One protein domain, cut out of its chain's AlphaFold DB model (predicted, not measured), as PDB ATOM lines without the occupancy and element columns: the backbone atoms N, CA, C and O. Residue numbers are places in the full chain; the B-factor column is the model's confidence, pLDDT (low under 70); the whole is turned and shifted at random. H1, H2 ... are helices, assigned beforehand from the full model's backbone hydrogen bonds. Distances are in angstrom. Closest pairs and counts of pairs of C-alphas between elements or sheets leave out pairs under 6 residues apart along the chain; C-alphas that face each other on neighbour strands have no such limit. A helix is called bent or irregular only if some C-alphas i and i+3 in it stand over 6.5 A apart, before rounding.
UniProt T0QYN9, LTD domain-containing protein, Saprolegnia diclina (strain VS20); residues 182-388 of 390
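Overview. This is residues 182 to 388 of the 390 residues of the protein "LTD domain-containing protein" of Saprolegnia diclina (strain VS20) (UniProt T0QYN9). Three long helices, H1, H2 and H3, run side by side, up and down, with H4 beside H3. H4 packs on the very long, nearly straight H7, which crosses H6 near its bend; H6 reaches H2 and H3 at their one end, and short H5 packs on H7b. The end of H7, residues 381 to 387, sticks out with Gly 388. The printed part has 207 residues with seven named helices, H1 to H7, and no named strand: all helix, compact, radius of gyration of the C-alphas 19.1 A, spans 63 by 46 by 33 A.

Along the chain. H1, residues 182 to 211, begins at C-alpha 182 (-29.635, 45.621, 25.925), spans 43.1 A and has a kink of 29 degrees near residue 189. H2 is residues 219 to 235, H3 241 to 269 (41.5 A), H4 275 to 293, H5 305 to 316 and H6 318 to 340 (33.6 A). H7, residues 346 to 387, was assigned as one helix by its hydrogen bonds but is bent, C-alphas 354 and 357 being 6.7 A apart; its arms are H7a, 346 to 354, and H7b, 357 to 387 (44.3 A), ending at C-alpha 387 (4.701, 57.060, 64.863).

Arrangement. H3 is the hub, touching four helices; H1, H2, H3 and H6 form a bundle, a group of helices in touch. H1 and H2 are a hairpin, closest C-alphas Arg 198 and Ala 224, 4.4 A. H3 and H4 are another, closest C-alphas Tyr 263 and Phe 276, 5.5 A. H4 touches H7b at a steep tilt of 41 degrees, C-alphas Ala 286 and Gly 370 closest at 4.2 A. H6 touches H7b, C-alphas Lys 328 and Phe 359 closest at 4.4 A. H5 touches H7b, C-alphas His 307 and Thr 372 closest at 5.7 A. Every O i to N i+4 pair is within hydrogen-bond range in H2 to H6, H7a and H7b; in H1, 24 of 26.

Size, cuts and confidence. The farthest C-alphas, Pro 342 and Tyr 387, are 64.2 A apart. The printed part has no cut; the link H4 to H5 is long. pLDDT is under 70 at residues 293 to 303 and 388.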
ATOM      1  N   VAL A 182     -29.055  46.963  25.852       80.25
ATOM      2  CA  VAL A 182     -29.635  45.621  25.925       80.25
ATOM      3  C   VAL A 182     -28.689  44.637  26.621       80.25
ATOM      4  O   VAL A 182     -29.119  43.949  27.541       80.25
ATOM      5  N   ALA A 183     -27.405  44.588  26.250       81.88
ATOM      6  CA  ALA A 183     -26.405  43.749  26.920       81.88
ATOM      7  C   ALA A 183     -26.258  44.125  28.400       81.88
ATOM      8  O   ALA A 183     -26.161  43.238  29.246       81.88
ATOM      9  N   HIS A 184     -26.310  45.421  28.716       83.81
ATOM     10  CA  HIS A 184     -26.316  45.881  30.099       83.81
ATOM     11  C   HIS A 184     -27.539  45.365  30.868       83.81
ATOM     12  O   HIS A 184     -27.373  44.726  31.903       83.81
ATOM     13  N   ILE A 185     -28.754  45.575  30.348       87.00
ATOM     14  CA  ILE A 185     -30.006  45.120  30.977       87.00
ATOM     15  C   ILE A 185     -29.995  43.600  31.185       87.00
ATOM     16  O   ILE A 185     -30.309  43.124  32.278       87.00
ATOM     17  N   ILE A 186     -29.576  42.842  30.167       91.19
ATOM     18  CA  ILE A 186     -29.436  41.385  30.257       91.19
ATOM     19  C   ILE A 186     -28.439  41.019  31.358       91.19
ATOM     20  O   ILE A 186     -28.734  40.153  32.174       91.19
ATOM     21  N   ALA A 187     -27.285  41.684  31.435       89.44
ATOM     22  CA  ALA A 187     -26.287  41.412  32.464       89.44
ATOM     23  C   ALA A 187     -26.780  41.729  33.882       89.44
ATOM     24  O   ALA A 187     -26.519  40.944  34.796       89.44
ATOM     25  N   VAL A 188     -27.521  42.828  34.074       90.62
ATOM     26  CA  VAL A 188     -28.135  43.171  35.369       90.62
ATOM     27  C   VAL A 188     -29.109  42.082  35.819       90.62
ATOM     28  O   VAL A 188     -29.097  41.710  36.989       90.62
ATOM     29  N   ALA A 189     -29.915  41.541  34.903       94.00
ATOM     30  CA  ALA A 189     -30.879  40.489  35.220       94.00
ATOM     31  C   ALA A 189     -30.221  39.111  35.407       94.00
ATOM     32  O   ALA A 189     -30.542  38.387  36.349       94.00
ATOM     33  N   MET A 190     -29.286  38.739  34.531       95.50
ATOM     34  CA  MET A 190     -28.710  37.392  34.491       95.50
ATOM     35  C   MET A 190     -27.656  37.151  35.565       95.50
ATOM     36  O   MET A 190     -27.579  36.039  36.080       95.50
ATOM     37  N   THR A 191     -26.847  38.153  35.925       93.81
ATOM     38  CA  THR A 191     -25.752  37.944  36.892       93.81
ATOM     39  C   THR A 191     -26.274  37.445  38.251       93.81
ATOM     40  O   THR A 191     -25.782  36.418  38.716       93.81
ATOM     41  N   PRO A 192     -27.310  38.054  38.870       95.12
ATOM     42  CA  PRO A 192     -27.892  37.536  40.109       95.12
ATOM     43  C   PRO A 192     -28.498  36.136  39.958       95.12
ATOM     44  O   PRO A 192     -28.341  35.306  40.848       95.12
ATOM     45  N   VAL A 193     -29.165  35.850  38.833       96.94
ATOM     46  CA  VAL A 193     -29.758  34.528  38.564       96.94
ATOM     47  C   VAL A 193     -28.678  33.448  38.508       96.94
ATOM     48  O   VAL A 193     -28.846  32.384  39.101       96.94
ATOM     49  N   LEU A 194     -27.551  33.726  37.850       97.12
ATOM     50  CA  LEU A 194     -26.416  32.808  37.766       97.12
ATOM     51  C   LEU A 194     -25.774  32.565  39.139       97.12
ATOM     52  O   LEU A 194     -25.469  31.420  39.470       97.12
ATOM     53  N   GLU A 195     -25.624  33.603  39.964       95.38
ATOM     54  CA  GLU A 195     -25.114  33.463  41.335       95.38
ATOM     55  C   GLU A 195     -26.074  32.675  42.243       95.38
ATOM     56  O   GLU A 195     -25.642  31.838  43.037       95.38
ATOM     57  N   MET A 196     -27.387  32.872  42.091       96.75
ATOM     58  CA  MET A 196     -28.399  32.095  42.816       96.75
ATOM     59  C   MET A 196     -28.424  30.628  42.373       96.75
ATOM     60  O   MET A 196     -28.497  29.738  43.219       96.75
ATOM     61  N   ALA A 197     -28.310  30.358  41.070       97.69
ATOM     62  CA  ALA A 197     -28.191  28.998  40.546       97.69
ATOM     63  C   ALA A 197     -26.924  28.312  41.074       97.69
ATOM     64  O   ALA A 197     -26.974  27.173  41.540       97.69
ATOM     65  N   ARG A 198     -25.795  29.030  41.093       95.88
ATOM     66  CA  ARG A 198     -24.548  28.558  41.698       95.88
ATOM     67  C   ARG A 198     -24.740  28.184  43.169       95.88
ATOM     68  O   ARG A 198     -24.335  27.095  43.572       95.88
ATOM     69  N   LEU A 199     -25.363  29.054  43.965       96.31
ATOM     70  CA  LEU A 199     -25.657  28.791  45.376       96.31
ATOM     71  C   LEU A 199     -26.542  27.547  45.547       96.31
ATOM     72  O   LEU A 199     -26.252  26.695  46.386       96.31
ATOM     73  N   TRP A 200     -27.582  27.424  44.722       97.44
ATOM     74  CA  TRP A 200     -28.492  26.284  44.721       97.44
ATOM     75  C   TRP A 200     -27.762  24.959  44.478       97.44
ATOM     76  O   TRP A 200     -27.929  24.018  45.257       97.44
ATOM     77  N   PHE A 201     -26.903  24.885  43.455       97.56
ATOM     78  CA  PHE A 201     -26.118  23.679  43.170       97.56
ATOM     79  C   PHE A 201     -25.185  23.304  44.327       97.56
ATOM     80  O   PHE A 201     -25.102  22.131  44.693       97.56
ATOM     81  N   LEU A 202     -24.532  24.290  44.954       95.38
ATOM     82  CA  LEU A 202     -23.643  24.057  46.097       95.38
ATOM     83  C   LEU A 202     -24.392  23.538  47.328       95.38
ATOM     84  O   LEU A 202     -23.952  22.577  47.958       95.38
ATOM     85  N   MET A 203     -25.530  24.144  47.670       95.38
ATOM     86  CA  MET A 203     -26.337  23.682  48.804       95.38
ATOM     87  C   MET A 203     -26.922  22.293  48.541       95.38
ATOM     88  O   MET A 203     -26.918  21.451  49.435       95.38
ATOM     89  N   THR A 204     -27.358  22.023  47.307       95.69
ATOM     90  CA  THR A 204     -27.867  20.704  46.905       95.69
ATOM     91  C   THR A 204     -26.794  19.629  47.063       95.69
ATOM     92  O   THR A 204     -27.070  18.586  47.650       95.69
ATOM     93  N   LEU A 205     -25.558  19.898  46.627       94.56
ATOM     94  CA  LEU A 205     -24.429  18.988  46.829       94.56
ATOM     95  C   LEU A 205     -24.192  18.708  48.318       94.56
ATOM     96  O   LEU A 205     -24.054  17.553  48.714       94.56
ATOM     97  N   LEU A 206     -24.157  19.755  49.151       93.62
ATOM     98  CA  LEU A 206     -23.927  19.599  50.588       93.62
ATOM     99  C   LEU A 206     -24.997  18.708  51.233       93.62
ATOM    100  O   LEU A 206     -24.658  17.806  52.001       93.62
ATOM    101  N   LEU A 207     -26.267  18.949  50.896       93.88
ATOM    102  CA  LEU A 207     -27.407  18.178  51.388       93.88
ATOM    103  C   LEU A 207     -27.359  16.723  50.914       93.88
ATOM    104  O   LEU A 207     -27.523  15.824  51.736       93.88
ATOM    105  N   GLN A 208     -27.077  16.477  49.630       93.88
ATOM    106  CA  GLN A 208     -26.927  15.119  49.095       93.88
ATOM    107  C   GLN A 208     -25.839  14.350  49.839       93.88
ATOM    108  O   GLN A 208     -26.072  13.233  50.286       93.88
ATOM    109  N   VAL A 209     -24.683  14.974  50.052       92.00
ATOM    110  CA  VAL A 209     -23.568  14.338  50.751       92.00
ATOM    111  C   VAL A 209     -23.898  14.037  52.218       92.00
ATOM    112  O   VAL A 209     -23.423  13.038  52.749       92.00
ATOM    113  N   HIS A 210     -24.703  14.869  52.886       90.62
ATOM    114  CA  HIS A 210     -25.081  14.643  54.286       90.62
ATOM    115  C   HIS A 210     -26.201  13.611  54.450       90.62
ATOM    116  O   HIS A 210     -26.190  12.856  55.419       90.62
ATOM    117  N   TRP A 211     -27.175  13.586  53.540       92.88
ATOM    118  CA  TRP A 211     -28.347  12.718  53.663       92.88
ATOM    119  C   TRP A 211     -28.183  11.383  52.948       92.88
ATOM    120  O   TRP A 211     -28.562  10.351  53.496       92.88
ATOM    121  N   VAL A 212     -27.627  11.386  51.737       89.00
ATOM    122  CA  VAL A 212     -27.483  10.186  50.906       89.00
ATOM    123  C   VAL A 212     -26.130  10.214  50.173       89.00
ATOM    124  O   VAL A 212     -26.083  10.420  48.959       89.00
ATOM    125  N   PRO A 213     -25.003   9.972  50.880       82.50
ATOM    126  CA  PRO A 213     -23.663  10.073  50.297       82.50
ATOM    127  C   PRO A 213     -23.488   9.238  49.019       82.50
ATOM    128  O   PRO A 213     -22.850   9.687  48.067       82.50
ATOM    129  N   ALA A 214     -24.097   8.047  48.973       81.06
ATOM    130  CA  ALA A 214     -24.001   7.112  47.852       81.06
ATOM    131  C   ALA A 214     -24.677   7.603  46.559       81.06
ATOM    132  O   ALA A 214     -24.317   7.141  45.481       81.06
ATOM    133  N   SER A 215     -25.635   8.532  46.649       85.19
ATOM    134  CA  SER A 215     -26.326   9.115  45.490       85.19
ATOM    135  C   SER A 215     -25.900  10.558  45.221       85.19
ATOM    136  O   SER A 215     -26.632  11.299  44.568       85.19
ATOM    137  N   THR A 216     -24.764  10.986  45.776       90.81
ATOM    138  CA  THR A 216     -24.215  12.314  45.496       90.81
ATOM    139  C   THR A 216     -23.980  12.448  43.998       90.81
ATOM    140  O   THR A 216     -23.404  11.552  43.391       90.81
ATOM    141  N   GLU A 217     -24.389  13.567  43.407       94.06
ATOM    142  CA  GLU A 217     -24.152  13.870  42.000       94.06
ATOM    143  C   GLU A 217     -22.975  14.856  41.864       94.06
ATOM    144  O   GLU A 217     -23.143  16.065  42.052       94.06
ATOM    145  N   PRO A 218     -21.756  14.393  41.516       92.88
ATOM    146  CA  PRO A 218     -20.573  15.257  41.465       92.88
ATOM    147  C   PRO A 218     -20.676  16.354  40.395       92.88
ATOM    148  O   PRO A 218     -19.999  17.380  40.489       92.88
ATOM    149  N   HIS A 219     -21.526  16.163  39.379       95.44
ATOM    150  CA  HIS A 219     -21.740  17.118  38.288       95.44
ATOM    151  C   HIS A 219     -22.300  18.465  38.762       95.44
ATOM    152  O   HIS A 219     -22.050  19.479  38.110       95.44
ATOM    153  N   LEU A 220     -22.942  18.516  39.936       95.56
ATOM    154  CA  LEU A 220     -23.379  19.767  40.564       95.56
ATOM    155  C   LEU A 220     -22.222  20.764  40.752       95.56
ATOM    156  O   LEU A 220     -22.420  21.970  40.607       95.56
ATOM    157  N   LEU A 221     -20.995  20.280  40.995       94.25
ATOM    158  CA  LEU A 221     -19.802  21.133  41.067       94.25
ATOM    159  C   LEU A 221     -19.443  21.753  39.718       94.25
ATOM    160  O   LEU A 221     -19.056  22.919  39.659       94.25
ATOM    161  N   VAL A 222     -19.591  20.991  38.632       95.31
ATOM    162  CA  VAL A 222     -19.334  21.479  37.273       95.31
ATOM    163  C   VAL A 222     -20.362  22.546  36.906       95.31
ATOM    164  O   VAL A 222     -19.983  23.600  36.403       95.31
ATOM    165  N   TYR A 223     -21.642  22.333  37.223       96.81
ATOM    166  CA  TYR A 223     -22.685  23.337  36.991       96.81
ATOM    167  C   TYR A 223     -22.453  24.610  37.808       96.81
ATOM    168  O   TYR A 223     -22.501  25.706  37.251       96.81
ATOM    169  N   ALA A 224     -22.100  24.485  39.091       95.81
ATOM    170  CA  ALA A 224     -21.732  25.628  39.922       95.81
ATOM    171  C   ALA A 224     -20.530  26.404  39.348       95.81
ATOM    172  O   ALA A 224     -20.527  27.636  39.360       95.81
ATOM    173  N   PHE A 225     -19.527  25.699  38.813       94.19
ATOM    174  CA  PHE A 225     -18.361  26.308  38.171       94.19
ATOM    175  C   PHE A 225     -18.708  27.026  36.858       94.19
ATOM    176  O   PHE A 225     -18.243  28.138  36.613       94.19
ATOM    177  N   VAL A 226     -19.570  26.434  36.027       95.44
ATOM    178  CA  VAL A 226     -20.065  27.079  34.801       95.44
ATOM    179  C   VAL A 226     -20.850  28.348  35.137       95.44
ATOM    180  O   VAL A 226     -20.633  29.376  34.496       95.44
ATOM    181  N   CYS A 227     -21.702  28.318  36.169       96.19
ATOM    182  CA  CYS A 227     -22.413  29.504  36.646       96.19
ATOM    183  C   CYS A 227     -21.459  30.607  37.131       96.19
ATOM    184  O   CYS A 227     -21.692  31.769  36.814       96.19
ATOM    185  N   ASP A 228     -20.374  30.261  37.833       93.75
ATOM    186  CA  ASP A 228     -19.336  31.220  38.244       93.75
ATOM    187  C   ASP A 228     -18.681  31.907  37.032       93.75
ATOM    188  O   ASP A 228     -18.655  33.136  36.948       93.75
ATOM    189  N   ILE A 229     -18.224  31.138  36.036       93.00
ATOM    190  CA  ILE A 229     -17.646  31.717  34.809       93.00
ATOM    191  C   ILE A 229     -18.676  32.586  34.080       93.00
ATOM    192  O   ILE A 229     -18.356  33.703  33.668       93.00
ATOM    193  N   ALA A 230     -19.907  32.098  33.924       94.06
ATOM    194  CA  ALA A 230     -20.965  32.823  33.233       94.06
ATOM    195  C   ALA A 230     -21.309  34.141  33.944       94.06
ATOM    196  O   ALA A 230     -21.457  35.162  33.276       94.06
ATOM    197  N   ALA A 231     -21.374  34.153  35.280       92.00
ATOM    198  CA  ALA A 231     -21.616  35.362  36.065       92.00
ATOM    199  C   ALA A 231     -20.477  36.380  35.897       92.00
ATOM    200  O   ALA A 231     -20.728  37.569  35.696       92.00
ATOM    201  N   ARG A 232     -19.217  35.920  35.879       88.50
ATOM    202  CA  ARG A 232     -18.053  36.777  35.589       88.50
ATOM    203  C   ARG A 232     -18.125  37.369  34.184       88.50
ATOM    204  O   ARG A 232     -17.934  38.572  34.031       88.50
ATOM    205  N   VAL A 233     -18.436  36.566  33.169       88.44
ATOM    206  CA  VAL A 233     -18.580  37.047  31.787       88.44
ATOM    207  C   VAL A 233     -19.741  38.035  31.665       88.44
ATOM    208  O   VAL A 233     -19.560  39.094  31.072       88.44
ATOM    209  N   ALA A 234     -20.894  37.747  32.274       87.50
ATOM    210  CA  ALA A 234     -22.037  38.658  32.309       87.50
ATOM    211  C   ALA A 234     -21.669  39.999  32.964       87.50
ATOM    212  O   ALA A 234     -22.017  41.057  32.441       87.50
ATOM    213  N   SER A 235     -20.876  39.973  34.041       84.88
ATOM    214  CA  SER A 235     -20.440  41.188  34.736       84.88
ATOM    215  C   SER A 235     -19.601  42.140  33.872       84.88
ATOM    216  O   SER A 235     -19.578  43.340  34.143       84.88
ATOM    217  N   LEU A 236     -18.969  41.651  32.794       81.62
ATOM    218  CA  LEU A 236     -18.206  42.485  31.854       81.62
ATOM    219  C   LEU A 236     -19.083  43.447  31.049       81.62
ATOM    220  O   LEU A 236     -18.576  44.425  30.508       81.62
ATOM    221  N   PHE A 237     -20.383  43.171  30.961       81.06
ATOM    222  CA  PHE A 237     -21.348  44.007  30.250       81.06
ATOM    223  C   PHE A 237     -22.050  45.011  31.180       81.06
ATOM    224  O   PHE A 237     -22.942  45.748  30.753       81.06
ATOM    225  N   LEU A 238     -21.676  45.058  32.464       78.62
ATOM    226  CA  LEU A 238     -22.204  46.038  33.407       78.62
ATOM    227  C   LEU A 238     -21.557  47.403  33.174       78.62
ATOM    228  O   LEU A 238     -20.344  47.547  33.263       78.62
ATOM    229  N   GLN A 239     -22.384  48.419  32.939       75.00
ATOM    230  CA  GLN A 239     -21.924  49.793  32.727       75.00
ATOM    231  C   GLN A 239     -21.652  50.532  34.047       75.00
ATOM    232  O   GLN A 239     -20.809  51.426  34.112       75.00
ATOM    233  N   HIS A 240     -22.362  50.165  35.119       74.19
ATOM    234  CA  HIS A 240     -22.233  50.809  36.424       74.19
ATOM    235  C   HIS A 240     -21.146  50.147  37.272       74.19
ATOM    236  O   HIS A 240     -21.322  49.033  37.767       74.19
ATOM    237  N   ALA A 241     -20.054  50.874  37.513       70.06
ATOM    238  CA  ALA A 241     -18.939  50.427  38.348       70.06
ATOM    239  C   ALA A 241     -19.359  50.026  39.775       70.06
ATOM    240  O   ALA A 241     -18.856  49.038  40.311       70.06
ATOM    241  N   SER A 242     -20.307  50.747  40.386       73.50
ATOM    242  CA  SER A 242     -20.833  50.426  41.721       73.50
ATOM    243  C   SER A 242     -21.557  49.078  41.740       73.50
ATOM    244  O   SER A 242     -21.285  48.247  42.604       73.50
ATOM    245  N   LEU A 243     -22.416  48.833  40.748       80.31
ATOM    246  CA  LEU A 243     -23.129  47.570  40.579       80.31
ATOM    247  C   LEU A 243     -22.162  46.419  40.275       80.31
ATOM    248  O   LEU A 243     -22.260  45.359  40.889       80.31
ATOM    249  N   ALA A 244     -21.195  46.636  39.381       79.56
ATOM    250  CA  ALA A 244     -20.154  45.659  39.073       79.56
ATOM    251  C   ALA A 244     -19.313  45.318  40.314       79.56
ATOM    252  O   ALA A 244     -19.043  44.146  40.577       79.56
ATOM    253  N   SER A 245     -18.947  46.319  41.123       77.19
ATOM    254  CA  SER A 245     -18.225  46.109  42.383       77.19
ATOM    255  C   SER A 245     -19.066  45.343  43.405       77.19
ATOM    256  O   SER A 245     -18.545  44.430  44.044       77.19
ATOM    257  N   PHE A 246     -20.348  45.686  43.555       82.94
ATOM    258  CA  PHE A 246     -21.269  44.979  44.445       82.94
ATOM    259  C   PHE A 246     -21.404  43.506  44.043       82.94
ATOM    260  O   PHE A 246     -21.189  42.618  44.864       82.94
ATOM    261  N   LEU A 247     -21.662  43.226  42.763       84.94
ATOM    262  CA  LEU A 247     -21.780  41.854  42.261       84.94
ATOM    263  C   LEU A 247     -20.467  41.073  42.404       84.94
ATOM    264  O   LEU A 247     -20.490  39.911  42.806       84.94
ATOM    265  N   ALA A 248     -19.316  41.709  42.172       82.25
ATOM    266  CA  ALA A 248     -18.017  41.086  42.409       82.25
ATOM    267  C   ALA A 248     -17.790  40.732  43.892       82.25
ATOM    268  O   ALA A 248     -17.215  39.684  44.184       82.25
ATOM    269  N   GLN A 249     -18.245  41.570  44.832       83.19
ATOM    270  CA  GLN A 249     -18.181  41.279  46.271       83.19
ATOM    271  C   GLN A 249     -19.121  40.135  46.670       83.19
ATOM    272  O   GLN A 249     -18.692  39.218  47.368       83.19
ATOM    273  N   THR A 250     -20.369  40.141  46.193       87.31
ATOM    274  CA  THR A 250     -21.342  39.064  46.447       87.31
ATOM    275  C   THR A 250     -20.815  37.720  45.966       87.31
ATOM    276  O   THR A 250     -20.782  36.739  46.706       87.31
ATOM    277  N   SER A 251     -20.319  37.698  44.735       89.50
ATOM    278  CA  SER A 251     -19.761  36.513  44.102       89.50
ATOM    279  C   SER A 251     -18.509  36.008  44.847       89.50
ATOM    280  O   SER A 251     -18.312  34.803  44.997       89.50
ATOM    281  N   MET A 252     -17.697  36.907  45.419       86.56
ATOM    282  CA  MET A 252     -16.592  36.526  46.304       86.56
ATOM    283  C   MET A 252     -17.079  35.894  47.622       86.56
ATOM    284  O   MET A 252     -16.455  34.961  48.124       86.56
ATOM    285  N   GLY A 253     -18.189  36.367  48.190       88.31
ATOM    286  CA  GLY A 253     -18.817  35.719  49.345       88.31
ATOM    287  C   GLY A 253     -19.254  34.285  49.026       88.31
ATOM    288  O   GLY A 253     -18.982  33.360  49.795       88.31
ATOM    289  N   ILE A 254     -19.838  34.080  47.842       92.62
ATOM    290  CA  ILE A 254     -20.235  32.753  47.346       92.62
ATOM    291  C   ILE A 254     -19.006  31.859  47.107       92.62
ATOM    292  O   ILE A 254     -19.072  30.653  47.346       92.62
ATOM    293  N   ASP A 255     -17.856  32.414  46.713       91.00
ATOM    294  CA  ASP A 255     -16.593  31.666  46.647       91.00
ATOM    295  C   ASP A 255     -16.167  31.105  48.009       91.00
ATOM    296  O   ASP A 255     -15.761  29.945  48.082       91.00
ATOM    297  N   GLN A 256     -16.296  31.883  49.090       90.94
ATOM    298  CA  GLN A 256     -15.964  31.396  50.437       90.94
ATOM    299  C   GLN A 256     -16.926  30.296  50.886       90.94
ATOM    300  O   GLN A 256     -16.502  29.283  51.444       90.94
ATOM    301  N   LEU A 257     -18.214  30.448  50.577       92.31
ATOM    302  CA  LEU A 257     -19.200  29.408  50.843       92.31
ATOM    303  C   LEU A 257     -18.913  28.131  50.044       92.31
ATOM    304  O   LEU A 257     -19.038  27.036  50.580       92.31
ATOM    305  N   HIS A 258     -18.466  28.257  48.792       93.81
ATOM    306  CA  HIS A 258     -18.044  27.121  47.974       93.81
ATOM    307  C   HIS A 258     -16.888  26.362  48.647       93.81
ATOM    308  O   HIS A 258     -16.957  25.141  48.768       93.81
ATOM    309  N   VAL A 259     -15.861  27.064  49.145       92.31
ATOM    310  CA  VAL A 259     -14.758  26.445  49.910       92.31
ATOM    311  C   VAL A 259     -15.302  25.643  51.097       92.31
ATOM    312  O   VAL A 259     -14.977  24.464  51.229       92.31
ATOM    313  N   VAL A 260     -16.170  26.247  51.916       93.62
ATOM    314  CA  VAL A 260     -16.796  25.576  53.070       93.62
ATOM    315  C   VAL A 260     -17.545  24.317  52.632       93.62
ATOM    316  O   VAL A 260     -17.280  23.233  53.145       93.62
ATOM    317  N   VAL A 261     -18.451  24.446  51.661       94.19
ATOM    318  CA  VAL A 261     -19.298  23.354  51.165       94.19
ATOM    319  C   VAL A 261     -18.458  22.181  50.680       94.19
ATOM    320  O   VAL A 261     -18.676  21.054  51.114       94.19
ATOM    321  N   VAL A 262     -17.479  22.444  49.811       94.50
ATOM    322  CA  VAL A 262     -16.643  21.402  49.208       94.50
ATOM    323  C   VAL A 262     -15.836  20.663  50.262       94.50
ATOM    324  O   VAL A 262     -15.821  19.434  50.257       94.50
ATOM    325  N   TYR A 263     -15.172  21.373  51.175       95.06
ATOM    326  CA  TYR A 263     -14.334  20.703  52.165       95.06
ATOM    327  C   TYR A 263     -15.146  19.998  53.252       95.06
ATOM    328  O   TYR A 263     -14.737  18.923  53.690       95.06
ATOM    329  N   LEU A 264     -16.298  20.542  53.660       93.75
ATOM    330  CA  LEU A 264     -17.213  19.832  54.553       93.75
ATOM    331  C   LEU A 264     -17.713  18.548  53.895       93.75
ATOM    332  O   LEU A 264     -17.596  17.487  54.505       93.75
ATOM    333  N   ALA A 265     -18.162  18.626  52.642       94.62
ATOM    334  CA  ALA A 265     -18.615  17.473  51.876       94.62
ATOM    335  C   ALA A 265     -17.497  16.433  51.643       94.62
ATOM    336  O   ALA A 265     -17.725  15.232  51.760       94.62
ATOM    337  N   LEU A 266     -16.254  16.854  51.391       94.88
ATOM    338  CA  LEU A 266     -15.121  15.923  51.332       94.88
ATOM    339  C   LEU A 266     -14.831  15.289  52.698       94.88
ATOM    340  O   LEU A 266     -14.505  14.108  52.759       94.88
ATOM    341  N   SER A 267     -14.973  16.038  53.795       94.44
ATOM    342  CA  SER A 267     -14.742  15.512  55.146       94.44
ATOM    343  C   SER A 267     -15.790  14.487  55.584       94.44
ATOM    344  O   SER A 267     -15.471  13.586  56.355       94.44
ATOM    345  N   THR A 268     -17.023  14.596  55.088       93.19
ATOM    346  CA  THR A 268     -18.089  13.615  55.336       93.19
ATOM    347  C   THR A 268     -17.927  12.375  54.465       93.19
ATOM    348  O   THR A 268     -18.156  11.269  54.941       93.19
ATOM    349  N   VAL A 269     -17.487  12.541  53.214       93.06
ATOM    350  CA  VAL A 269     -17.212  11.424  52.299       93.06
ATOM    351  C   VAL A 269     -15.960  10.639  52.715       93.06
ATOM    352  O   VAL A 269     -15.930   9.416  52.615       93.06
ATOM    353  N   TYR A 270     -14.930  11.327  53.213       93.50
ATOM    354  CA  TYR A 270     -13.647  10.746  53.615       93.50
ATOM    355  C   TYR A 270     -13.333  11.022  55.097       93.50
ATOM    356  O   TYR A 270     -12.364  11.725  55.404       93.50
ATOM    357  N   PRO A 271     -14.096  10.447  56.046       92.06
ATOM    358  CA  PRO A 271     -13.985  10.781  57.469       92.06
ATOM    359  C   PRO A 271     -12.640  10.387  58.095       92.06
ATOM    360  O   PRO A 271     -12.203  11.005  59.062       92.06
ATOM    361  N   ALA A 272     -11.951   9.392  57.528       93.31
ATOM    362  CA  ALA A 272     -10.632   8.955  57.988       93.31
ATOM    363  C   ALA A 272      -9.499   9.940  57.638       93.31
ATOM    364  O   ALA A 272      -8.381   9.784  58.129       93.31
ATOM    365  N   ILE A 273      -9.755  10.938  56.783       92.12
ATOM    366  CA  ILE A 273      -8.740  11.871  56.289       92.12
ATOM    367  C   ILE A 273      -9.005  13.267  56.886       92.12
ATOM    368  O   ILE A 273      -9.763  14.056  56.317       92.12
ATOM    369  N   PRO A 274      -8.353  13.640  58.006       92.31
ATOM    370  CA  PRO A 274      -8.620  14.913  58.684       92.31
ATOM    371  C   PRO A 274      -8.139  16.140  57.890       92.31
ATOM    372  O   PRO A 274      -8.534  17.266  58.199       92.31
ATOM    373  N   ILE A 275      -7.314  15.937  56.854       94.06
ATOM    374  CA  ILE A 275      -6.661  17.012  56.095       94.06
ATOM    375  C   ILE A 275      -7.658  18.011  55.497       94.06
ATOM    376  O   ILE A 275      -7.347  19.195  55.421       94.06
ATOM    377  N   PHE A 276      -8.868  17.579  55.127       93.88
ATOM    378  CA  PHE A 276      -9.863  18.454  54.504       93.88
ATOM    379  C   PHE A 276     -10.342  19.564  55.443       93.88
ATOM    380  O   PHE A 276     -10.531  20.693  54.999       93.88
ATOM    381  N   ARG A 277     -10.455  19.293  56.751       93.38
ATOM    382  CA  ARG A 277     -10.810  20.322  57.745       93.38
ATOM    383  C   ARG A 277      -9.669  21.315  57.959       93.38
ATOM    384  O   ARG A 277      -9.903  22.520  58.053       93.38
ATOM    385  N   THR A 278      -8.431  20.825  57.989       93.38
ATOM    386  CA  THR A 278      -7.240  21.678  58.100       93.38
ATOM    387  C   THR A 278      -7.072  22.563  56.866       93.38
ATOM    388  O   THR A 278      -6.824  23.756  56.993       93.38
ATOM    389  N   LEU A 279      -7.272  22.014  55.666       92.31
ATOM    390  CA  LEU A 279      -7.219  22.779  54.418       92.31
ATOM    391  C   LEU A 279      -8.331  23.827  54.353       92.31
ATOM    392  O   LEU A 279      -8.054  24.978  54.030       92.31
ATOM    393  N   MET A 280      -9.558  23.465  54.736       93.31
ATOM    394  CA  MET A 280     -10.677  24.405  54.816       93.31
ATOM    395  C   MET A 280     -10.354  25.595  55.720       93.31
ATOM    396  O   MET A 280     -10.516  26.742  55.315       93.31
ATOM    397  N   THR A 281      -9.893  25.327  56.944       92.81
ATOM    398  CA  THR A 281      -9.575  26.380  57.920       92.81
ATOM    399  C   THR A 281      -8.410  27.246  57.453       92.81
ATOM    400  O   THR A 281      -8.506  28.470  57.538       92.81
ATOM    401  N   ALA A 282      -7.351  26.649  56.902       90.50
ATOM    402  CA  ALA A 282      -6.208  27.384  56.368       90.50
ATOM    403  C   ALA A 282      -6.604  28.307  55.201       90.50
ATOM    404  O   ALA A 282      -6.270  29.492  55.217       90.50
ATOM    405  N   GLU A 283      -7.351  27.795  54.218       90.00
ATOM    406  CA  GLU A 283      -7.772  28.582  53.055       90.00
ATOM    407  C   GLU A 283      -8.776  29.675  53.423       90.00
ATOM    408  O   GLU A 283      -8.611  30.815  52.993       90.00
ATOM    409  N   LEU A 284      -9.770  29.377  54.266       90.50
ATOM    410  CA  LEU A 284     -10.713  30.393  54.741       90.50
ATOM    411  C   LEU A 284      -9.997  31.494  55.518       90.50
ATOM    412  O   LEU A 284     -10.252  32.669  55.272       90.50
ATOM    413  N   THR A 285      -9.073  31.135  56.411       90.06
ATOM    414  CA  THR A 285      -8.300  32.122  57.177       90.06
ATOM    415  C   THR A 285      -7.492  33.018  56.240       90.06
ATOM    416  O   THR A 285      -7.572  34.242  56.347       90.06
ATOM    417  N   ALA A 286      -6.771  32.436  55.277       86.38
ATOM    418  CA  ALA A 286      -6.008  33.198  54.292       86.38
ATOM    419  C   ALA A 286      -6.904  34.135  53.460       86.38
ATOM    420  O   ALA A 286      -6.560  35.302  53.258       86.38
ATOM    421  N   ASN A 287      -8.076  33.659  53.033       85.75
ATOM    422  CA  ASN A 287      -9.025  34.445  52.248       85.75
ATOM    423  C   ASN A 287      -9.660  35.584  53.059       85.75
ATOM    424  O   ASN A 287      -9.774  36.699  52.550       85.75
ATOM    425  N   PHE A 288     -10.035  35.345  54.321       86.56
ATOM    426  CA  PHE A 288     -10.575  36.384  55.204       86.56
ATOM    427  C   PHE A 288      -9.537  37.452  55.539       86.56
ATOM    428  O   PHE A 288      -9.859  38.639  55.548       86.56
ATOM    429  N   VAL A 289      -8.277  37.070  55.745       84.50
ATOM    430  CA  VAL A 289      -7.185  38.041  55.894       84.50
ATOM    431  C   VAL A 289      -7.021  38.870  54.619       84.50
ATOM    432  O   VAL A 289      -6.925  40.097  54.692       84.50
ATOM    433  N   GLY A 290      -7.065  38.224  53.449       77.06
ATOM    434  CA  GLY A 290      -7.067  38.905  52.154       77.06
ATOM    435  C   GLY A 290      -8.208  39.918  52.024       77.06
ATOM    436  O   GLY A 290      -7.973  41.053  51.618       77.06
ATOM    437  N   LEU A 291      -9.426  39.536  52.425       77.56
ATOM    438  CA  LEU A 291     -10.613  40.400  52.450       77.56
ATOM    439  C   LEU A 291     -10.420  41.629  53.335       77.56
ATOM    440  O   LEU A 291     -10.650  42.751  52.890       77.56
ATOM    441  N   LEU A 292      -9.977  41.422  54.577       76.12
ATOM    442  CA  LEU A 292      -9.767  42.498  55.549       76.12
ATOM    443  C   LEU A 292      -8.670  43.473  55.102       76.12
ATOM    444  O   LEU A 292      -8.721  44.663  55.421       76.12
ATOM    445  N   GLY A 293      -7.677  42.979  54.364       66.56
ATOM    446  CA  GLY A 293      -6.597  43.797  53.828       66.56
ATOM    447  C   GLY A 293      -6.868  44.413  52.460       66.56
ATOM    448  O   GLY A 293      -6.133  45.317  52.081       66.56
ATOM    449  N   ALA A 294      -7.911  43.995  51.740       63.31
ATOM    450  CA  ALA A 294      -8.165  44.372  50.348       63.31
ATOM    451  C   ALA A 294      -8.157  45.898  50.108       63.31
ATOM    452  O   ALA A 294      -7.560  46.367  49.137       63.31
ATOM    453  N   ASP A 295      -8.753  46.676  51.014       59.16
ATOM    454  CA  ASP A 295      -8.796  48.141  50.909       59.16
ATOM    455  C   ASP A 295      -7.560  48.829  51.512       59.16
ATOM    456  O   ASP A 295      -7.205  49.934  51.109       59.16
ATOM    457  N   ARG A 296      -6.857  48.189  52.456       56.47
ATOM    458  CA  ARG A 296      -5.662  48.764  53.115       56.47
ATOM    459  C   ARG A 296      -4.381  48.532  52.321       56.47
ATOM    460  O   ARG A 296      -3.496  49.379  52.322       56.47
ATOM    461  N   VAL A 297      -4.340  47.431  51.581       54.41
ATOM    462  CA  VAL A 297      -3.330  47.101  50.571       54.41
ATOM    463  C   VAL A 297      -3.553  47.942  49.299       54.41
ATOM    464  O   VAL A 297      -2.756  47.890  48.373       54.41
ATOM    465  N   ALA A 298      -4.589  48.787  49.221       51.06
ATOM    466  CA  ALA A 298      -4.765  49.696  48.087       51.06
ATOM    467  C   ALA A 298      -3.630  50.736  47.951       51.06
ATOM    468  O   ALA A 298      -3.433  51.250  46.854       51.06
ATOM    469  N   TYR A 299      -2.857  51.003  49.015       54.72
ATOM    470  CA  TYR A 299      -1.665  51.858  48.972       54.72
ATOM    471  C   TYR A 299      -0.410  51.033  48.665       54.72
ATOM    472  O   TYR A 299       0.198  50.409  49.536       54.72
ATOM    473  N   GLN A 300      -0.045  51.017  47.386       54.34
ATOM    474  CA  GLN A 300       0.861  50.017  46.815       54.34
ATOM    475  C   GLN A 300       2.341  50.287  47.049       54.34
ATOM    476  O   GLN A 300       3.133  49.349  47.060       54.34
ATOM    477  N   SER A 301       2.697  51.536  47.359       55.62
ATOM    478  CA  SER A 301       4.061  51.932  47.736       55.62
ATOM    479  C   SER A 301       4.603  51.198  48.968       55.62
ATOM    480  O   SER A 301       5.784  51.307  49.283       55.62
ATOM    481  N   ARG A 302       3.753  50.443  49.676       62.59
ATOM    482  CA  ARG A 302       4.103  49.689  50.882       62.59
ATOM    483  C   ARG A 302       3.850  48.185  50.766       62.59
ATOM    484  O   ARG A 302       3.838  47.502  51.789       62.59
ATOM    485  N   TRP A 303       3.608  47.652  49.565       69.38
ATOM    486  CA  TRP A 303       3.425  46.208  49.407       69.38
ATOM    487  C   TRP A 303       4.648  45.445  49.893       69.38
ATOM    488  O   TRP A 303       5.787  45.812  49.614       69.38
ATOM    489  N   HIS A 304       4.398  44.348  50.605       74.62
ATOM    490  CA  HIS A 304       5.470  43.448  50.993       74.62
ATOM    491  C   HIS A 304       6.139  42.883  49.718       74.62
ATOM    492  O   HIS A 304       5.413  42.447  48.817       74.62
ATOM    493  N   PRO A 305       7.483  42.818  49.619       79.06
ATOM    494  CA  PRO A 305       8.179  42.382  48.400       79.06
ATOM    495  C   PRO A 305       7.725  41.013  47.880       79.06
ATOM    496  O   PRO A 305       7.580  40.801  46.679       79.06
ATOM    497  N   MET A 306       7.415  40.087  48.792       79.12
ATOM    498  CA  MET A 306       6.872  38.771  48.438       79.12
ATOM    499  C   MET A 306       5.492  38.863  47.760       79.12
ATOM    500  O   MET A 306       5.223  38.095  46.840       79.12
ATOM    501  N   HIS A 307       4.634  39.805  48.173       80.44
ATOM    502  CA  HIS A 307       3.337  40.032  47.527       80.44
ATOM    503  C   HIS A 307       3.530  40.517  46.089       80.44
ATOM    504  O   HIS A 307       2.892  40.010  45.171       80.44
ATOM    505  N   MET A 308       4.470  41.446  45.889       76.25
ATOM    506  CA  MET A 308       4.813  41.965  44.564       76.25
ATOM    507  C   MET A 308       5.351  40.873  43.645       76.25
ATOM    508  O   MET A 308       4.919  40.762  42.503       76.25
ATOM    509  N   MET A 309       6.282  40.056  44.143       83.56
ATOM    510  CA  MET A 309       6.864  38.962  43.369       83.56
ATOM    511  C   MET A 309       5.784  37.969  42.929       83.56
ATOM    512  O   MET A 309       5.782  37.518  41.786       83.56
ATOM    513  N   LEU A 310       4.842  37.662  43.823       84.00
ATOM    514  CA  LEU A 310       3.756  36.731  43.552       84.00
ATOM    515  C   LEU A 310       2.751  37.283  42.535       84.00
ATOM    516  O   LEU A 310       2.445  36.605  41.556       84.00
ATOM    517  N   GLU A 311       2.270  38.515  42.724       80.69
ATOM    518  CA  GLU A 311       1.367  39.169  41.767       80.69
ATOM    519  C   GLU A 311       2.054  39.395  40.410       80.69
ATOM    520  O   GLU A 311       1.424  39.214  39.370       80.69
ATOM    521  N   GLY A 312       3.358  39.688  40.392       81.50
ATOM    522  CA  GLY A 312       4.149  39.791  39.166       81.50
ATOM    523  C   GLY A 312       4.294  38.456  38.432       81.50
ATOM    524  O   GLY A 312       4.088  38.394  37.221       81.50
ATOM    525  N   ALA A 313       4.559  37.358  39.145       86.12
ATOM    526  CA  ALA A 313       4.606  36.021  38.549       86.12
ATOM    527  C   ALA A 313       3.245  35.617  37.958       86.12
ATOM    528  O   ALA A 313       3.169  35.124  36.829       86.12
ATOM    529  N   ILE A 314       2.163  35.896  38.690       84.69
ATOM    530  CA  ILE A 314       0.783  35.747  38.217       84.69
ATOM    531  C   ILE A 314       0.531  36.606  36.973       84.69
ATOM    532  O   ILE A 314      -0.186  36.190  36.055       84.69
ATOM    533  N   TYR A 315       1.101  37.813  36.946       80.06
ATOM    534  CA  TYR A 315       0.954  38.725  35.828       80.06
ATOM    535  C   TYR A 315       1.537  38.127  34.544       80.06
ATOM    536  O   TYR A 315       0.847  38.094  33.522       80.06
ATOM    537  N   ILE A 316       2.773  37.628  34.647       82.00
ATOM    538  CA  ILE A 316       3.616  37.147  33.545       82.00
ATOM    539  C   ILE A 316       3.176  35.768  33.034       82.00
ATOM    540  O   ILE A 316       3.194  35.531  31.827       82.00
ATOM    541  N   HIS A 317       2.754  34.858  33.919       87.88
ATOM    542  CA  HIS A 317       2.446  33.467  33.558       87.88
ATOM    543  C   HIS A 317       0.976  33.072  33.789       87.88
ATOM    544  O   HIS A 317       0.706  32.036  34.404       87.88
ATOM    545  N   PRO A 318      -0.013  33.829  33.279       86.00
ATOM    546  CA  PRO A 318      -1.412  33.663  33.670       86.00
ATOM    547  C   PRO A 318      -1.964  32.253  33.393       86.00
ATOM    548  O   PRO A 318      -2.737  31.720  34.187       86.00
ATOM    549  N   HIS A 319      -1.536  31.605  32.309       89.50
ATOM    550  CA  HIS A 319      -2.015  30.267  31.945       89.50
ATOM    551  C   HIS A 319      -1.544  29.169  32.907       89.50
ATOM    552  O   HIS A 319      -2.309  28.252  33.191       89.50
ATOM    553  N   ILE A 320      -0.326  29.279  33.450       91.31
ATOM    554  CA  ILE A 320       0.214  28.302  34.409       91.31
ATOM    555  C   ILE A 320      -0.590  28.365  35.707       91.31
ATOM    556  O   ILE A 320      -1.042  27.341  36.220       91.31
ATOM    557  N   PHE A 321      -0.823  29.580  36.207       90.19
ATOM    558  CA  PHE A 321      -1.631  29.788  37.402       90.19
ATOM    559  C   PHE A 321      -3.067  29.300  37.184       90.19
ATOM    560  O   PHE A 321      -3.556  28.517  37.995       90.19
ATOM    561  N   ALA A 322      -3.708  29.665  36.067       91.06
ATOM    562  CA  ALA A 322      -5.049  29.186  35.730       91.06
ATOM    563  C   ALA A 322      -5.129  27.649  35.711       91.06
ATOM    564  O   ALA A 322      -6.040  27.077  36.303       91.06
ATOM    565  N   ALA A 323      -4.149  26.977  35.097       92.88
ATOM    566  CA  ALA A 323      -4.084  25.518  35.065       92.88
ATOM    567  C   ALA A 323      -3.986  24.904  36.472       92.88
ATOM    568  O   ALA A 323      -4.643  23.901  36.737       92.88
ATOM    569  N   CYS A 324      -3.236  25.520  37.395       94.00
ATOM    570  CA  CYS A 324      -3.149  25.047  38.780       94.00
ATOM    571  C   CYS A 324      -4.502  25.129  39.505       94.00
ATOM    572  O   CYS A 324      -4.908  24.168  40.159       94.00
ATOM    573  N   TYR A 325      -5.228  26.244  39.365       92.62
ATOM    574  CA  TYR A 325      -6.561  26.392  39.966       92.62
ATOM    575  C   TYR A 325      -7.593  25.453  39.329       92.62
ATOM    576  O   TYR A 325      -8.388  24.843  40.040       92.62
ATOM    577  N   LEU A 326      -7.553  25.266  38.006       93.50
ATOM    578  CA  LEU A 326      -8.424  24.307  37.320       93.50
ATOM    579  C   LEU A 326      -8.128  22.863  37.740       93.50
ATOM    580  O   LEU A 326      -9.053  22.088  37.958       93.50
ATOM    581  N   ALA A 327      -6.855  22.501  37.907       94.62
ATOM    582  CA  ALA A 327      -6.469  21.181  38.396       94.62
ATOM    583  C   ALA A 327      -6.911  20.945  39.846       94.62
ATOM    584  O   ALA A 327      -7.291  19.827  40.186       94.62
ATOM    585  N   LYS A 328      -6.917  21.988  40.688       93.75
ATOM    586  CA  LYS A 328      -7.490  21.925  42.038       93.75
ATOM    587  C   LYS A 328      -8.983  21.582  41.998       93.75
ATOM    588  O   LYS A 328      -9.398  20.651  42.684       93.75
ATOM    589  N   GLU A 329      -9.774  22.271  41.173       93.50
ATOM    590  CA  GLU A 329     -11.201  21.952  40.995       93.50
ATOM    591  C   GLU A 329     -11.418  20.564  40.387       93.50
ATOM    592  O   GLU A 329     -12.264  19.801  40.852       93.50
ATOM    593  N   GLY A 330     -10.606  20.201  39.392       94.62
ATOM    594  CA  GLY A 330     -10.629  18.880  38.772       94.62
ATOM    595  C   GLY A 330     -10.348  17.764  39.777       94.62
ATOM    596  O   GLY A 330     -11.052  16.756  39.780       94.62
ATOM    597  N   LEU A 331      -9.376  17.949  40.679       96.12
ATOM    598  CA  LEU A 331      -9.079  16.987  41.739       96.12
ATOM    599  C   LEU A 331     -10.248  16.831  42.710       96.12
ATOM    600  O   LEU A 331     -10.614  15.706  43.037       96.12
ATOM    601  N   VAL A 332     -10.844  17.942  43.150       94.94
ATOM    602  CA  VAL A 332     -12.027  17.925  44.022       94.94
ATOM    603  C   VAL A 332     -13.170  17.153  43.361       94.94
ATOM    604  O   VAL A 332     -13.745  16.262  43.981       94.94
ATOM    605  N   TYR A 333     -13.465  17.446  42.094       95.69
ATOM    606  CA  TYR A 333     -14.489  16.734  41.333       95.69
ATOM    607  C   TYR A 333     -14.185  15.233  41.221       95.69
ATOM    608  O   TYR A 333     -15.054  14.404  41.489       95.69
ATOM    609  N   MET A 334     -12.941  14.864  40.895       96.06
ATOM    610  CA  MET A 334     -12.526  13.461  40.817       96.06
ATOM    611  C   MET A 334     -12.614  12.739  42.164       96.06
ATOM    612  O   MET A 334     -12.928  11.553  42.184       96.06
ATOM    613  N   LEU A 335     -12.367  13.420  43.287       95.06
ATOM    614  CA  LEU A 335     -12.557  12.846  44.620       95.06
ATOM    615  C   LEU A 335     -14.033  12.513  44.874       95.06
ATOM    616  O   LEU A 335     -14.335  11.402  45.292       95.06
ATOM    617  N   PHE A 336     -14.964  13.412  44.547       94.56
ATOM    618  CA  PHE A 336     -16.393  13.093  44.653       94.56
ATOM    619  C   PHE A 336     -16.805  11.960  43.714       94.56
ATOM    620  O   PHE A 336     -17.487  11.035  44.140       94.56
ATOM    621  N   LEU A 337     -16.326  11.976  42.469       93.94
ATOM    622  CA  LEU A 337     -16.601  10.908  41.510       93.94
ATOM    623  C   LEU A 337     -16.062   9.552  41.993       93.94
ATOM    624  O   LEU A 337     -16.716   8.523  41.843       93.94
ATOM    625  N   LYS A 338     -14.878   9.537  42.616       93.62
ATOM    626  CA  LYS A 338     -14.292   8.324  43.194       93.62
ATOM    627  C   LYS A 338     -15.148   7.771  44.328       93.62
ATOM    628  O   LYS A 338     -15.220   6.559  44.481       93.62
ATOM    629  N   ALA A 339     -15.761   8.638  45.126       91.06
ATOM    630  CA  ALA A 339     -16.612   8.222  46.232       91.06
ATOM    631  C   ALA A 339     -17.947   7.611  45.787       91.06
ATOM    632  O   ALA A 339     -18.503   6.787  46.506       91.06
ATOM    633  N   THR A 340     -18.452   8.006  44.618       90.12
ATOM    634  CA  THR A 340     -19.732   7.523  44.082       90.12
ATOM    635  C   THR A 340     -19.577   6.285  43.200       90.12
ATOM    636  O   THR A 340     -20.532   5.537  43.011       90.12
ATOM    637  N   LEU A 341     -18.389   6.059  42.628       90.50
ATOM    638  CA  LEU A 341     -18.133   4.923  41.744       90.50
ATOM    639  C   LEU A 341     -17.735   3.656  42.526       90.50
ATOM    640  O   LEU A 341     -16.893   3.727  43.421       90.50
ATOM    641  N   PRO A 342     -18.234   2.468  42.132       86.19
ATOM    642  CA  PRO A 342     -17.878   1.201  42.778       86.19
ATOM    643  C   PRO A 342     -16.432   0.765  42.491       86.19
ATOM    644  O   PRO A 342     -15.835   0.032  43.273       86.19
ATOM    645  N   SER A 343     -15.856   1.200  41.367       90.56
ATOM    646  CA  SER A 343     -14.450   0.969  41.029       90.56
ATOM    647  C   SER A 343     -13.872   2.170  40.285       90.56
ATOM    648  O   SER A 343     -14.568   2.856  39.536       90.56
ATOM    649  N   THR A 344     -12.591   2.448  40.516       91.88
ATOM    650  CA  THR A 344     -11.878   3.571  39.900       91.88
ATOM    651  C   THR A 344     -10.942   3.042  38.820       91.88
ATOM    652  O   THR A 344     -10.162   2.126  39.073       91.88
ATOM    653  N   SER A 345     -10.985   3.616  37.616       95.12
ATOM    654  CA  SER A 345     -10.061   3.217  36.550       95.12
ATOM    655  C   SER A 345      -8.617   3.630  36.876       95.12
ATOM    656  O   SER A 345      -8.367   4.619  37.578       95.12
ATOM    657  N   ALA A 346      -7.639   2.896  36.332       95.19
ATOM    658  CA  ALA A 346      -6.222   3.245  36.467       95.19
ATOM    659  C   ALA A 346      -5.924   4.643  35.893       95.19
ATOM    660  O   ALA A 346      -5.169   5.409  36.486       95.19
ATOM    661  N   ALA A 347      -6.590   5.006  34.790       94.88
ATOM    662  CA  ALA A 347      -6.473   6.321  34.169       94.88
ATOM    663  C   ALA A 347      -6.961   7.450  35.094       94.88
ATOM    664  O   ALA A 347      -6.258   8.442  35.268       94.88
ATOM    665  N   MET A 348      -8.121   7.285  35.740       95.06
ATOM    666  CA  MET A 348      -8.636   8.270  36.697       95.06
ATOM    667  C   MET A 348      -7.702   8.412  37.903       95.06
ATOM    668  O   MET A 348      -7.425   9.521  38.348       95.06
ATOM    669  N   THR A 349      -7.156   7.299  38.391       94.88
ATOM    670  CA  THR A 349      -6.196   7.308  39.501       94.88
ATOM    671  C   THR A 349      -4.905   8.045  39.124       94.88
ATOM    672  O   THR A 349      -4.432   8.886  39.888       94.88
ATOM    673  N   ALA A 350      -4.359   7.794  37.930       95.75
ATOM    674  CA  ALA A 350      -3.189   8.506  37.416       95.75
ATOM    675  C   ALA A 350      -3.457  10.014  37.258       95.75
ATOM    676  O   ALA A 350      -2.625  10.832  37.651       95.75
ATOM    677  N   LEU A 351      -4.639  10.386  36.752       95.81
ATOM    678  CA  LEU A 351      -5.050  11.783  36.612       95.81
ATOM    679  C   LEU A 351      -5.168  12.482  37.974       95.81
ATOM    680  O   LEU A 351      -4.685  13.600  38.132       95.81
ATOM    681  N   MET A 352      -5.738  11.810  38.980       96.19
ATOM    682  CA  MET A 352      -5.785  12.333  40.346       96.19
ATOM    683  C   MET A 352      -4.381  12.622  40.883       96.19
ATOM    684  O   MET A 352      -4.150  13.721  41.380       96.19
ATOM    685  N   TYR A 353      -3.434  11.686  40.740       96.12
ATOM    686  CA  TYR A 353      -2.051  11.892  41.184       96.12
ATOM    687  C   TYR A 353      -1.353  13.042  40.453       96.12
ATOM    688  O   TYR A 353      -0.615  13.795  41.085       96.12
ATOM    689  N   LEU A 354      -1.627  13.230  39.159       95.50
ATOM    690  CA  LEU A 354      -1.114  14.367  38.393       95.50
ATOM    691  C   LEU A 354      -1.661  15.710  38.907       95.50
ATOM    692  O   LEU A 354      -0.942  16.710  38.915       95.50
ATOM    693  N   CYS A 355      -2.914  15.748  39.368       96.50
ATOM    694  CA  CYS A 355      -3.519  16.966  39.905       96.50
ATOM    695  C   CYS A 355      -3.049  17.318  41.326       96.50
ATOM    696  O   CYS A 355      -3.137  18.486  41.699       96.50
ATOM    697  N   VAL A 356      -2.525  16.372  42.117       95.38
ATOM    698  CA  VAL A 356      -2.035  16.630  43.490       95.38
ATOM    699  C   VAL A 356      -0.965  17.735  43.567       95.38
ATOM    700  O   VAL A 356      -1.153  18.662  44.359       95.38
ATOM    701  N   PRO A 357       0.137  17.716  42.788       96.50
ATOM    702  CA  PRO A 357       1.128  18.791  42.851       96.50
ATOM    703  C   PRO A 357       0.540  20.144  42.430       96.50
ATOM    704  O   PRO A 357       0.836  21.162  43.049       96.50
ATOM    705  N   LEU A 358      -0.349  20.163  41.431       95.38
ATOM    706  CA  LEU A 358      -1.016  21.386  40.976       95.38
ATOM    707  C   LEU A 358      -1.976  21.949  42.035       95.38
ATOM    708  O   LEU A 358      -2.018  23.160  42.253       95.38
ATOM    709  N   PHE A 359      -2.689  21.068  42.740       93.56
ATOM    710  CA  PHE A 359      -3.505  21.407  43.902       93.56
ATOM    711  C   PHE A 359      -2.648  22.034  45.006       93.56
ATOM    712  O   PHE A 359      -2.977  23.112  45.499       93.56
ATOM    713  N   ALA A 360      -1.518  21.407  45.352       93.69
ATOM    714  CA  ALA A 360      -0.616  21.907  46.385       93.69
ATOM    715  C   ALA A 360      -0.069  23.299  46.037       93.69
ATOM    716  O   ALA A 360      -0.075  24.190  46.885       93.69
ATOM    717  N   VAL A 361       0.330  23.512  44.779       93.50
ATOM    718  CA  VAL A 361       0.777  24.821  44.285       93.50
ATOM    719  C   VAL A 361      -0.352  25.854  44.370       93.50
ATOM    720  O   VAL A 361      -0.137  26.936  44.911       93.50
ATOM    721  N   SER A 362      -1.566  25.529  43.913       91.88
ATOM    722  CA  SER A 362      -2.728  26.432  43.984       91.88
ATOM    723  C   SER A 362      -3.067  26.848  45.424       91.88
ATOM    724  O   SER A 362      -3.252  28.039  45.707       91.88
ATOM    725  N   THR A 363      -3.085  25.896  46.359       90.75
ATOM    726  CA  THR A 363      -3.307  26.173  47.785       90.75
ATOM    727  C   THR A 363      -2.162  26.994  48.382       90.75
ATOM    728  O   THR A 363      -2.421  27.977  49.075       90.75
ATOM    729  N   ALA A 364      -0.902  26.674  48.068       91.00
ATOM    730  CA  ALA A 364       0.256  27.434  48.540       91.00
ATOM    731  C   ALA A 364       0.226  28.894  48.065       91.00
ATOM    732  O   ALA A 364       0.500  29.798  48.852       91.00
ATOM    733  N   ILE A 365      -0.171  29.144  46.812       88.56
ATOM    734  CA  ILE A 365      -0.359  30.500  46.280       88.56
ATOM    735  C   ILE A 365      -1.444  31.239  47.067       88.56
ATOM    736  O   ILE A 365      -1.236  32.382  47.467       88.56
ATOM    737  N   SER A 366      -2.585  30.590  47.318       86.00
ATOM    738  CA  SER A 366      -3.697  31.189  48.069       86.00
ATOM    739  C   SER A 366      -3.261  31.592  49.484       86.00
ATOM    740  O   SER A 366      -3.491  32.724  49.916       86.00
ATOM    741  N   ILE A 367      -2.530  30.707  50.170       87.75
ATOM    742  CA  ILE A 367      -1.973  30.967  51.504       87.75
ATOM    743  C   ILE A 367      -0.927  32.083  51.456       87.75
ATOM    744  O   ILE A 367      -0.982  32.995  52.275       87.75
ATOM    745  N   ALA A 368       0.000  32.063  50.495       87.44
ATOM    746  CA  ALA A 368       1.036  33.089  50.360       87.44
ATOM    747  C   ALA A 368       0.435  34.486  50.130       87.44
ATOM    748  O   ALA A 368       0.898  35.472  50.711       87.44
ATOM    749  N   ARG A 369      -0.642  34.586  49.340       83.12
ATOM    750  CA  ARG A 369      -1.377  35.847  49.150       83.12
ATOM    751  C   ARG A 369      -2.007  36.323  50.455       83.12
ATOM    752  O   ARG A 369      -1.801  37.474  50.824       83.12
ATOM    753  N   GLY A 370      -2.696  35.448  51.187       83.94
ATOM    754  CA  GLY A 370      -3.267  35.795  52.494       83.94
ATOM    755  C   GLY A 370      -2.207  36.200  53.523       83.94
ATOM    756  O   GLY A 370      -2.338  37.228  54.182       83.94
ATOM    757  N   ALA A 371      -1.112  35.443  53.621       86.06
ATOM    758  CA  ALA A 371      -0.030  35.681  54.576       86.06
ATOM    759  C   ALA A 371       0.684  37.015  54.329       86.06
ATOM    760  O   ALA A 371       0.934  37.768  55.266       86.06
ATOM    761  N   THR A 372       0.971  37.344  53.068       84.75
ATOM    762  CA  THR A 372       1.611  38.624  52.723       84.75
ATOM    763  C   THR A 372       0.725  39.828  53.036       84.75
ATOM    764  O   THR A 372       1.232  40.856  53.482       84.75
ATOM    765  N   VAL A 373      -0.596  39.691  52.886       81.94
ATOM    766  CA  VAL A 373      -1.560  40.703  53.336       81.94
ATOM    767  C   VAL A 373      -1.572  40.810  54.866       81.94
ATOM    768  O   VAL A 373      -1.558  41.921  55.393       81.94
ATOM    769  N   ALA A 374      -1.537  39.685  55.585       84.06
ATOM    770  CA  ALA A 374      -1.463  39.662  57.050       84.06
ATOM    771  C   ALA A 374      -0.228  40.407  57.572       84.06
ATOM    772  O   ALA A 374      -0.342  41.266  58.445       84.06
ATOM    773  N   LEU A 375       0.940  40.098  57.000       83.56
ATOM    774  CA  LEU A 375       2.214  40.731  57.341       83.56
ATOM    775  C   LEU A 375       2.154  42.238  57.102       83.56
ATOM    776  O   LEU A 375       2.508  43.017  57.981       83.56
ATOM    777  N   HIS A 376       1.607  42.655  55.963       80.31
ATOM    778  CA  HIS A 376       1.438  44.071  55.664       80.31
ATOM    779  C   HIS A 376       0.518  44.785  56.672       80.31
ATOM    780  O   HIS A 376       0.807  45.900  57.109       80.31
ATOM    781  N   LEU A 377      -0.584  44.149  57.085       80.06
ATOM    782  CA  LEU A 377      -1.469  44.697  58.117       80.06
ATOM    783  C   LEU A 377      -0.775  44.797  59.481       80.06
ATOM    784  O   LEU A 377      -0.972  45.791  60.187       80.06
ATOM    785  N   ALA A 378       0.047  43.807  59.834       82.56
ATOM    786  CA  ALA A 378       0.851  43.825  61.049       82.56
ATOM    787  C   ALA A 378       1.871  44.975  61.015       82.56
ATOM    788  O   ALA A 378       1.894  45.785  61.942       82.56
ATOM    789  N   ASP A 379       2.616  45.134  59.920       80.12
ATOM    790  CA  ASP A 379       3.582  46.223  59.742       80.12
ATOM    791  C   ASP A 379       2.922  47.601  59.845       80.12
ATOM    792  O   ASP A 379       3.418  48.484  60.546       80.12
ATOM    793  N   LEU A 380       1.758  47.788  59.211       74.81
ATOM    794  CA  LEU A 380       0.993  49.032  59.324       74.81
ATOM    795  C   LEU A 380       0.531  49.301  60.760       74.81
ATOM    796  O   LEU A 380       0.552  50.451  61.204       74.81
ATOM    797  N   SER A 381       0.106  48.265  61.486       78.69
ATOM    798  CA  SER A 381      -0.304  48.403  62.885       78.69
ATOM    799  C   SER A 381       0.874  48.791  63.785       78.69
ATOM    800  O   SER A 381       0.753  49.715  64.588       78.69
ATOM    801  N   LEU A 382       2.043  48.178  63.577       78.81
ATOM    802  CA  LEU A 382       3.274  48.488  64.300       78.81
ATOM    803  C   LEU A 382       3.783  49.893  63.975       78.81
ATOM    804  O   LEU A 382       4.207  50.617  64.874       78.81
ATOM    805  N   ALA A 383       3.703  50.313  62.711       75.00
ATOM    806  CA  ALA A 383       4.067  51.663  62.302       75.00
ATOM    807  C   ALA A 383       3.178  52.720  62.977       75.00
ATOM    808  O   ALA A 383       3.700  53.709  63.483       75.00
ATOM    809  N   ARG A 384       1.858  52.496  63.064       76.06
ATOM    810  CA  ARG A 384       0.945  53.399  63.796       76.06
ATOM    811  C   ARG A 384       1.273  53.487  65.283       76.06
ATOM    812  O   ARG A 384       1.192  54.567  65.853       76.06
ATOM    813  N   LEU A 385       1.653  52.371  65.906       77.19
ATOM    814  CA  LEU A 385       2.066  52.365  67.313       77.19
ATOM    815  C   LEU A 385       3.364  53.152  67.537       77.19
ATOM    816  O   LEU A 385       3.509  53.795  68.570       77.19
ATOM    817  N   ARG A 386       4.300  53.114  66.581       78.62
ATOM    818  CA  ARG A 386       5.592  53.812  66.688       78.62
ATOM    819  C   ARG A 386       5.521  55.302  66.372       78.62
ATOM    820  O   ARG A 386       6.259  56.066  66.981       78.62
ATOM    821  N   TYR A 387       4.682  55.702  65.420       76.81
ATOM    822  CA  TYR A 387       4.701  57.060  64.863       76.81
ATOM    823  C   TYR A 387       3.411  57.860  65.106       76.81
ATOM    824  O   TYR A 387       3.333  59.011  64.692       76.81
ATOM    825  N   GLY A 388       2.422  57.283  65.796       49.31
ATOM    826  CA  GLY A 388       1.103  57.892  65.985       49.31
ATOM    827  C   GLY A 388       0.189  57.734  64.759       49.31
ATOM    828  O   GLY A 388       0.612  57.222  63.716       49.31
TER     829      GLY A 388